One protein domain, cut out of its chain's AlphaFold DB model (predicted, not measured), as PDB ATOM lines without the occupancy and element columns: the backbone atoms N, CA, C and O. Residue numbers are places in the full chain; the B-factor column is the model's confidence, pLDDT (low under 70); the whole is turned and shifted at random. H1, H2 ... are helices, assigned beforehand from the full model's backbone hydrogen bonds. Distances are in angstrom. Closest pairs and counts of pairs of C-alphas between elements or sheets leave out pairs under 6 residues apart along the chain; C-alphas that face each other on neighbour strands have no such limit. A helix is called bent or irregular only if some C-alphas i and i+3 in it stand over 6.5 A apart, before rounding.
ATOM      1  N   GLN A 663       0.525 -39.176 -39.619       71.62
ATOM      2  CA  GLN A 663       0.752 -37.885 -38.961       71.62
ATOM      3  C   GLN A 663       1.469 -36.880 -39.866       71.62
ATOM      4  O   GLN A 663       1.079 -35.720 -39.910       71.62
ATOM      5  N   GLU A 664       2.481 -37.323 -40.609       76.81
ATOM      6  CA  GLU A 664       3.275 -36.434 -41.457       76.81
ATOM      7  C   GLU A 664       2.437 -35.893 -42.622       76.81
ATOM      8  O   GLU A 664       2.552 -34.726 -42.986       76.81
ATOM      9  N   LEU A 665       1.534 -36.717 -43.175       79.19
ATOM     10  CA  LEU A 665       0.623 -36.281 -44.239       79.19
ATOM     11  C   LEU A 665      -0.405 -35.287 -43.702       79.19
ATOM     12  O   LEU A 665      -0.721 -34.305 -44.372       79.19
ATOM     13  N   PHE A 666      -0.916 -35.536 -42.496       78.62
ATOM     14  CA  PHE A 666      -1.810 -34.611 -41.811       78.62
ATOM     15  C   PHE A 666      -1.124 -33.260 -41.572       78.62
ATOM     16  O   PHE A 666      -1.667 -32.227 -41.959       78.62
ATOM     17  N   ASP A 667       0.088 -33.266 -41.018       78.69
ATOM     18  CA  ASP A 667       0.849 -32.050 -40.728       78.69
ATOM     19  C   ASP A 667       1.194 -31.277 -42.011       78.69
ATOM     20  O   ASP A 667       1.018 -30.057 -42.060       78.69
ATOM     21  N   LEU A 668       1.563 -31.979 -43.089       84.38
ATOM     22  CA  LEU A 668       1.765 -31.398 -44.419       84.38
ATOM     23  C   LEU A 668       0.494 -30.726 -44.960       84.38
ATOM     24  O   LEU A 668       0.555 -29.619 -45.496       84.38
ATOM     25  N   LYS A 669      -0.663 -31.389 -44.855       85.69
ATOM     26  CA  LYS A 669      -1.942 -30.862 -45.356       85.69
ATOM     27  C   LYS A 669      -2.415 -29.657 -44.546       85.69
ATOM     28  O   LYS A 669      -2.887 -28.694 -45.145       85.69
ATOM     29  N   VAL A 670      -2.260 -29.686 -43.221       81.25
ATOM     30  CA  VAL A 670      -2.541 -28.532 -42.353       81.25
ATOM     31  C   VAL A 670      -1.655 -27.365 -42.753       81.25
ATOM     32  O   VAL A 670      -2.168 -26.292 -43.045       81.25
ATOM     33  N   ARG A 671      -0.341 -27.589 -42.852       83.75
ATOM     34  CA  ARG A 671       0.608 -26.565 -43.286       83.75
ATOM     35  C   ARG A 671       0.213 -25.943 -44.629       83.75
ATOM     36  O   ARG A 671       0.146 -24.724 -44.728       83.75
ATOM     37  N   PHE A 672      -0.082 -26.771 -45.629       87.12
ATOM     38  CA  PHE A 672      -0.480 -26.314 -46.962       87.12
ATOM     39  C   PHE A 672      -1.740 -25.438 -46.922       87.12
ATOM     40  O   PHE A 672      -1.767 -24.350 -47.491       87.12
ATOM     41  N   LEU A 673      -2.786 -25.880 -46.215       87.94
ATOM     42  CA  LEU A 673      -4.031 -25.118 -46.105       87.94
ATOM     43  C   LEU A 673      -3.858 -23.824 -45.301       87.94
ATOM     44  O   LEU A 673      -4.506 -22.828 -45.613       87.94
ATOM     45  N   GLU A 674      -2.987 -23.818 -44.292       82.12
ATOM     46  CA  GLU A 674      -2.644 -22.612 -43.534       82.12
ATOM     47  C   GLU A 674      -1.892 -21.597 -44.391       82.12
ATOM     48  O   GLU A 674      -2.266 -20.425 -44.432       82.12
ATOM     49  N   GLN A 675      -0.885 -22.056 -45.136       83.94
ATOM     50  CA  GLN A 675      -0.118 -21.222 -46.056       83.94
ATOM     51  C   GLN A 675      -1.017 -20.496 -47.063       83.94
ATOM     52  O   GLN A 675      -0.810 -19.314 -47.328       83.94
ATOM     53  N   PHE A 676      -2.034 -21.177 -47.597       88.12
ATOM     54  CA  PHE A 676      -2.934 -20.617 -48.609       88.12
ATOM     55  C   PHE A 676      -4.285 -20.149 -48.051       88.12
ATOM     56  O   PHE A 676      -5.202 -19.861 -48.823       88.12
ATOM     57  N   ARG A 677      -4.423 -20.000 -46.726       86.62
ATOM     58  CA  ARG A 677      -5.679 -19.586 -46.072       86.62
ATOM     59  C   ARG A 677      -6.230 -18.271 -46.632       86.62
ATOM     60  O   ARG A 677      -7.436 -18.160 -46.840       86.62
ATOM     61  N   GLY A 678      -5.358 -17.294 -46.893       84.12
ATOM     62  CA  GLY A 678      -5.747 -15.999 -47.460       84.12
ATOM     63  C   GLY A 678      -6.400 -16.123 -48.840       84.12
ATOM     64  O   GLY A 678      -7.409 -15.475 -49.094       84.12
ATOM     65  N   ILE A 679      -5.881 -17.010 -49.695       89.50
ATOM     66  CA  ILE A 679      -6.441 -17.300 -51.025       89.50
ATOM     67  C   ILE A 679      -7.750 -18.076 -50.891       89.50
ATOM     68  O   ILE A 679      -8.749 -17.725 -51.511       89.50
ATOM     69  N   ILE A 680      -7.779 -19.097 -50.029       90.25
ATOM     70  CA  ILE A 680      -8.987 -19.892 -49.763       90.25
ATOM     71  C   ILE A 680     -10.140 -18.982 -49.308       90.25
ATOM     72  O   ILE A 680     -11.269 -19.140 -49.771       90.25
ATOM     73  N   GLY A 681      -9.853 -17.994 -48.453       88.19
ATOM     74  CA  GLY A 681     -10.833 -17.034 -47.944       88.19
ATOM     75  C   GLY A 681     -11.477 -16.132 -49.006       88.19
ATOM     76  O   GLY A 681     -12.548 -15.589 -48.747       88.19
ATOM     77  N   GLN A 682     -10.880 -16.000 -50.196       90.88
ATOM     78  CA  GLN A 682     -11.436 -15.212 -51.307       90.88
ATOM     79  C   GLN A 682     -12.568 -15.946 -52.043       90.88
ATOM     80  O   GLN A 682     -13.375 -15.322 -52.732       90.88
ATOM     81  N   PHE A 683     -12.657 -17.270 -51.898       93.25
ATOM     82  CA  PHE A 683     -13.690 -18.070 -52.546       93.25
ATOM     83  C   PHE A 683     -15.011 -18.072 -51.766       93.25
ATOM     84  O   PHE A 683     -15.052 -17.885 -50.553       93.25
ATOM     85  N   SER A 684     -16.116 -18.384 -52.453       94.88
ATOM     86  CA  SER A 684     -17.411 -18.609 -51.796       94.88
ATOM     87  C   SER A 684     -17.348 -19.750 -50.770       94.88
ATOM     88  O   SER A 684     -16.624 -20.730 -50.964       94.88
ATOM     89  N   GLN A 685     -18.194 -19.702 -49.733       89.00
ATOM     90  CA  GLN A 685     -18.266 -20.755 -48.707       89.00
ATOM     91  C   GLN A 685     -18.445 -22.163 -49.303       89.00
ATOM     92  O   GLN A 685     -17.904 -23.144 -48.795       89.00
ATOM     93  N   ARG A 686     -19.175 -22.275 -50.422       92.50
ATOM     94  CA  ARG A 686     -19.371 -23.543 -51.135       92.50
ATOM     95  C   ARG A 686     -18.055 -24.119 -51.660       92.50
ATOM     96  O   ARG A 686     -17.858 -25.328 -51.570       92.50
ATOM     97  N   VAL A 687     -17.192 -23.283 -52.233       92.69
ATOM     98  CA  VAL A 687     -15.886 -23.701 -52.767       92.69
ATOM     99  C   VAL A 687     -14.920 -23.991 -51.624       92.69
ATOM    100  O   VAL A 687     -14.299 -25.049 -51.631       92.69
ATOM    101  N   GLN A 688     -14.888 -23.153 -50.584       90.62
ATOM    102  CA  GLN A 688     -14.096 -23.418 -49.377       90.62
ATOM    103  C   GLN A 688     -14.410 -24.800 -48.780       90.62
ATOM    104  O   GLN A 688     -13.507 -25.592 -48.524       90.62
ATOM    105  N   ASN A 689     -15.694 -25.151 -48.649       86.75
ATOM    106  CA  ASN A 689     -16.100 -26.466 -48.146       86.75
ATOM    107  C   ASN A 689     -15.629 -27.622 -49.047       86.75
ATOM    108  O   ASN A 689     -15.279 -28.684 -48.535       86.75
ATOM    109  N   LYS A 690     -15.603 -27.437 -50.376       91.62
ATOM    110  CA  LYS A 690     -15.061 -28.442 -51.308       91.62
ATOM    111  C   LYS A 690     -13.559 -28.638 -51.114       91.62
ATOM    112  O   LYS A 690     -13.125 -29.782 -51.070       91.62
ATOM    113  N   ILE A 691     -12.804 -27.548 -50.967       91.19
ATOM    114  CA  ILE A 691     -11.354 -27.564 -50.719       91.19
ATOM    115  C   ILE A 691     -11.058 -28.388 -49.462       91.19
ATOM    116  O   ILE A 691     -10.367 -29.404 -49.521       91.19
ATOM    117  N   TYR A 692     -11.657 -28.016 -48.327       87.62
ATOM    118  CA  TYR A 692     -11.421 -28.723 -47.066       87.62
ATOM    119  C   TYR A 692     -11.838 -30.193 -47.135       87.62
ATOM    120  O   TYR A 692     -11.125 -31.062 -46.629       87.62
ATOM    121  N   ARG A 693     -12.954 -30.496 -47.808       85.75
ATOM    122  CA  ARG A 693     -13.415 -31.870 -48.006       85.75
ATOM    123  C   ARG A 693     -12.431 -32.702 -48.831       85.75
ATOM    124  O   ARG A 693     -12.077 -33.786 -48.384       85.75
ATOM    125  N   ALA A 694     -11.967 -32.203 -49.977       88.31
ATOM    126  CA  ALA A 694     -11.047 -32.932 -50.853       88.31
ATOM    127  C   ALA A 694      -9.738 -33.290 -50.130       88.31
ATOM    128  O   ALA A 694      -9.292 -34.438 -50.146       88.31
ATOM    129  N   HIS A 695      -9.165 -32.327 -49.402       88.12
ATOM    130  CA  HIS A 695      -7.962 -32.556 -48.601       88.12
ATOM    131  C   HIS A 695      -8.197 -33.566 -47.467       88.12
ATOM    132  O   HIS A 695      -7.327 -34.392 -47.186       88.12
ATOM    133  N   SER A 696      -9.374 -33.533 -46.842       80.69
ATOM    134  CA  SER A 696      -9.760 -34.482 -45.795       80.69
ATOM    135  C   SER A 696      -9.932 -35.909 -46.320       80.69
ATOM    136  O   SER A 696      -9.476 -36.860 -45.687       80.69
ATOM    137  N   GLU A 697     -10.572 -36.062 -47.481       83.12
ATOM    138  CA  GLU A 697     -10.769 -37.354 -48.145       83.12
ATOM    139  C   GLU A 697      -9.421 -38.000 -48.501       83.12
ATOM    140  O   GLU A 697      -9.238 -39.193 -48.260       83.12
ATOM    141  N   GLU A 698      -8.440 -37.217 -48.966       82.31
ATOM    142  CA  GLU A 698      -7.084 -37.718 -49.217       82.31
ATOM    143  C   GLU A 698      -6.386 -38.176 -47.921       82.31
ATOM    144  O   GLU A 698      -5.818 -39.267 -47.880       82.31
ATOM    145  N   ILE A 699      -6.477 -37.405 -46.827       79.06
ATOM    146  CA  ILE A 699      -5.923 -37.814 -45.521       79.06
ATOM    147  C   ILE A 699      -6.522 -39.153 -45.065       79.06
ATOM    148  O   ILE A 699      -5.794 -40.020 -44.579       79.06
ATOM    149  N   ILE A 700      -7.837 -39.342 -45.232       76.25
ATOM    150  CA  ILE A 700      -8.510 -40.603 -44.897       76.25
ATOM    151  C   ILE A 700      -8.001 -41.740 -45.785       76.25
ATOM    152  O   ILE A 700      -7.650 -42.798 -45.261       76.25
ATOM    153  N   ALA A 701      -7.946 -41.529 -47.103       77.31
ATOM    154  CA  ALA A 701      -7.555 -42.551 -48.073       77.31
ATOM    155  C   ALA A 701      -6.122 -43.065 -47.856       77.31
ATOM    156  O   ALA A 701      -5.845 -44.243 -48.075       77.31
ATOM    157  N   PHE A 702      -5.221 -42.199 -47.387       73.94
ATOM    158  CA  PHE A 702      -3.818 -42.531 -47.126       73.94
ATOM    159  C   PHE A 702      -3.509 -42.831 -45.647       73.94
ATOM    160  O   PHE A 702      -2.342 -43.017 -45.287       73.94
ATOM    161  N   SER A 703      -4.525 -42.915 -44.781       69.31
ATOM    162  CA  SER A 703      -4.354 -43.354 -43.394       69.31
ATOM    163  C   SER A 703      -4.347 -44.878 -43.302       69.31
ATOM    164  O   SER A 703      -5.292 -45.552 -43.708       69.31
ATOM    165  N   GLN A 704      -3.306 -45.438 -42.688       68.19
ATOM    166  CA  GLN A 704      -3.158 -46.890 -42.547       68.19
ATOM    167  C   GLN A 704      -4.113 -47.497 -41.502       68.19
ATOM    168  O   GLN A 704      -4.335 -48.705 -41.497       68.19
ATOM    169  N   SER A 705      -4.687 -46.690 -40.594       69.19
ATOM    170  CA  SER A 705      -5.676 -47.169 -39.619       69.19
ATOM    171  C   SER A 705      -6.560 -46.050 -39.048       69.19
ATOM    172  O   SER A 705      -6.155 -44.897 -38.905       69.19
ATOM    173  N   LYS A 706      -7.767 -46.398 -38.581       66.62
ATOM    174  CA  LYS A 706      -8.615 -45.456 -37.817       66.62
ATOM    175  C   LYS A 706      -7.962 -45.001 -36.501       66.62
ATOM    176  O   LYS A 706      -8.288 -43.931 -35.992       66.62
ATOM    177  N   LYS A 707      -7.053 -45.807 -35.935       67.19
ATOM    178  CA  LYS A 707      -6.349 -45.513 -34.676       67.19
ATOM    179  C   LYS A 707      -5.266 -44.447 -34.871       67.19
ATOM    180  O   LYS A 707      -5.185 -43.540 -34.048       67.19
ATOM    181  N   SER A 708      -4.494 -44.522 -35.958       64.69
ATOM    182  CA  SER A 708      -3.476 -43.520 -36.311       64.69
ATOM    183  C   SER A 708      -4.110 -42.168 -36.626       64.69
ATOM    184  O   SER A 708      -3.669 -41.158 -36.087       64.69
ATOM    185  N   LEU A 709      -5.215 -42.151 -37.380       66.62
ATOM    186  CA  LEU A 709      -5.967 -40.921 -37.648       66.62
ATOM    187  C   LEU A 709      -6.515 -40.279 -36.360       66.62
ATOM    188  O   LEU A 709      -6.353 -39.083 -36.146       66.62
ATOM    189  N   LYS A 710      -7.109 -41.070 -35.452       65.75
ATOM    190  CA  LYS A 710      -7.594 -40.559 -34.154       65.75
ATOM    191  C   LYS A 710      -6.473 -40.010 -33.271       65.75
ATOM    192  O   LYS A 710      -6.691 -39.014 -32.585       65.75
ATOM    193  N   ALA A 711      -5.307 -40.654 -33.257       65.81
ATOM    194  CA  ALA A 711      -4.149 -40.167 -32.512       65.81
ATOM    195  C   ALA A 711      -3.661 -38.819 -33.065       65.81
ATOM    196  O   ALA A 711      -3.445 -37.894 -32.282       65.81
ATOM    197  N   ALA A 712      -3.598 -38.687 -34.395       64.06
ATOM    198  CA  ALA A 712      -3.221 -37.451 -35.072       64.06
ATOM    199  C   ALA A 712      -4.173 -36.292 -34.776       64.06
ATOM    200  O   ALA A 712      -3.743 -35.195 -34.415       64.06
ATOM    201  N   LEU A 713      -5.479 -36.564 -34.840       64.56
ATOM    202  CA  LEU A 713      -6.511 -35.586 -34.513       64.56
ATOM    203  C   LEU A 713      -6.425 -35.150 -33.039       64.56
ATOM    204  O   LEU A 713      -6.446 -33.958 -32.740       64.56
ATOM    205  N   LYS A 714      -6.269 -36.106 -32.111       63.03
ATOM    206  CA  LYS A 714      -6.240 -35.840 -30.663       63.03
ATOM    207  C   LYS A 714      -5.015 -35.033 -30.222       63.03
ATOM    208  O   LYS A 714      -5.136 -34.222 -29.307       63.03
ATOM    209  N   ALA A 715      -3.862 -35.221 -30.867       60.62
ATOM    210  CA  ALA A 715      -2.632 -34.496 -30.548       60.62
ATOM    211  C   ALA A 715      -2.725 -32.977 -30.801       60.62
ATOM    212  O   ALA A 715      -1.919 -32.228 -30.254       60.62
ATOM    213  N   ARG A 716      -3.698 -32.506 -31.601       60.72
ATOM    214  CA  ARG A 716      -3.793 -31.095 -32.023       60.72
ATOM    215  C   ARG A 716      -5.162 -30.431 -31.802       60.72
ATOM    216  O   ARG A 716      -5.384 -29.327 -32.296       60.72
ATOM    217  N   CYS A 717      -6.051 -31.036 -31.002       48.59
ATOM    218  CA  CYS A 717      -7.401 -30.523 -30.698       48.59
ATOM    219  C   CYS A 717      -7.469 -29.123 -30.041       48.59
ATOM    220  O   CYS A 717      -8.567 -28.599 -29.878       48.59
ATOM    221  N   SER A 718      -6.348 -28.502 -29.659       47.44
ATOM    222  CA  SER A 718      -6.305 -27.139 -29.105       47.44
ATOM    223  C   SER A 718      -6.270 -26.025 -30.164       47.44
ATOM    224  O   SER A 718      -6.366 -24.855 -29.802       47.44
ATOM    225  N   ASN A 719      -6.144 -26.355 -31.455       51.28
ATOM    226  CA  ASN A 719      -6.009 -25.368 -32.527       51.28
ATOM    227  C   ASN A 719      -7.379 -25.030 -33.154       51.28
ATOM    228  O   ASN A 719      -8.126 -25.929 -33.544       51.28
ATOM    229  N   THR A 720      -7.721 -23.743 -33.284       45.47
ATOM    230  CA  THR A 720      -9.034 -23.234 -33.753       45.47
ATOM    231  C   THR A 720      -9.466 -23.782 -35.121       45.47
ATOM    232  O   THR A 720     -10.662 -23.862 -35.405       45.47
ATOM    233  N   PHE A 721      -8.510 -24.238 -35.936       48.91
ATOM    234  CA  PHE A 721      -8.726 -24.874 -37.239       48.91
ATOM    235  C   PHE A 721      -9.549 -26.179 -37.170       48.91
ATOM    236  O   PHE A 721     -10.227 -26.547 -38.129       48.91
ATOM    237  N   PHE A 722      -9.585 -26.853 -36.011       53.16
ATOM    238  CA  PHE A 722     -10.350 -28.092 -35.813       53.16
ATOM    239  C   PHE A 722     -11.876 -27.924 -35.889       53.16
ATOM    240  O   PHE A 722     -12.585 -28.915 -36.059       53.16
ATOM    241  N   GLN A 723     -12.411 -26.699 -35.802       49.38
ATOM    242  CA  GLN A 723     -13.855 -26.466 -35.959       49.38
ATOM    243  C   GLN A 723     -14.346 -26.788 -37.386       49.38
ATOM    244  O   GLN A 723     -15.485 -27.222 -37.534       49.38
ATOM    245  N   LEU A 724     -13.493 -26.663 -38.416       46.44
ATOM    246  CA  LEU A 724     -13.821 -26.988 -39.817       46.44
ATOM    247  C   LEU A 724     -13.770 -28.497 -40.126       46.44
ATOM    248  O   LEU A 724     -14.448 -28.961 -41.037       46.44
ATOM    249  N   TYR A 725     -13.020 -29.268 -39.335       53.00
ATOM    250  CA  TYR A 725     -12.843 -30.719 -39.492       53.00
ATOM    251  C   TYR A 725     -13.806 -31.552 -38.624       53.00
ATOM    252  O   TYR A 725     -13.772 -32.777 -38.672       53.00
TER     253      TYR A 725
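Overview. This is residues 663 to 725 of the 728 residues of a protein of Thalassotalea mangrovi (UniProt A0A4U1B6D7). Two longer helices, H1 and H3, run side by side in opposite ways as the two long sides of a loosely joined frame, with few contacts between them. The short helix H2 makes the turn from H1 to H3 at one end, H4 crosses the other end and packs on the first residues of H1, and the last stretch, with short H5, touches no helix through H5. The printed part has 63 residues, with five named helices in the order H1, H2, H3, H4, H5 and no named strand; the class is all helix. The whole is compact, with a radius of gyration of the C-alphas of 12.0 A, and spans 35 by 24 by 17 A.

Arrangement. H1, residues 663 to 675, only just touches H3, residues 685 to 701, with 3 pairs of C-alphas within 8 A. H1 touches H3 with residues 665 to 669 alone, and H3 touches H1 with residues 695 to 699 alone; the closest C-alphas of the two helices, those of Phe 666 and Ile 699, are 6.4 A apart. H1 and H3 run opposite ways at a shallow tilt of 18 degrees. H2, residues 677 to 680, and H1 meet only through their link. H2 is close to H3 but not clearly touching, the closest C-alphas being those of Ile 680 and Gln 688, 6.2 A apart. H4, residues 706 to 714, touches residues 663 to 666 of H1 alone, and the closest C-alphas, those of Gln 663 and Ala 712, are 5.6 A apart. H1 and H4 run the same way at a steep tilt of 46 degrees. H3 and H4 are close but not clearly touching, the closest C-alphas being those of Ile 700 and Leu 709, 7.7 A apart. H5, residues 720 to 723, is apart from H1, H2, H3 and H4. In H1, H3 and H4 every O i to N i+4 pair is within hydrogen-bond range, while H2 and H5 are too short for such a pair.

Along the chain. H1 begins at C-alpha 663, at (0.752, -37.885, -38.961), and is 18.1 A long. H2 has four residues. H3 is 24.3 A long and begins at C-alpha 685, at (-18.266, -20.755, -48.707). H4 is 12.2 A long. H5 ends at C-alpha 723, at (-13.855, -26.466, -35.959); it is neither bent nor irregular, but only just: C-alphas 720 and 723 are 6.2 A apart.

Size, cuts and confidence. The two C-alphas farthest apart, those of Gln 682 and Lys 707, are 34.9 A apart. The printed part has no cut, and the links H1 to H2, H2 to H3, H3 to H4 and H4 to H5 are tight. The mean pLDDT of the printed part is 75.6, and residues 703 to 725 are under 70.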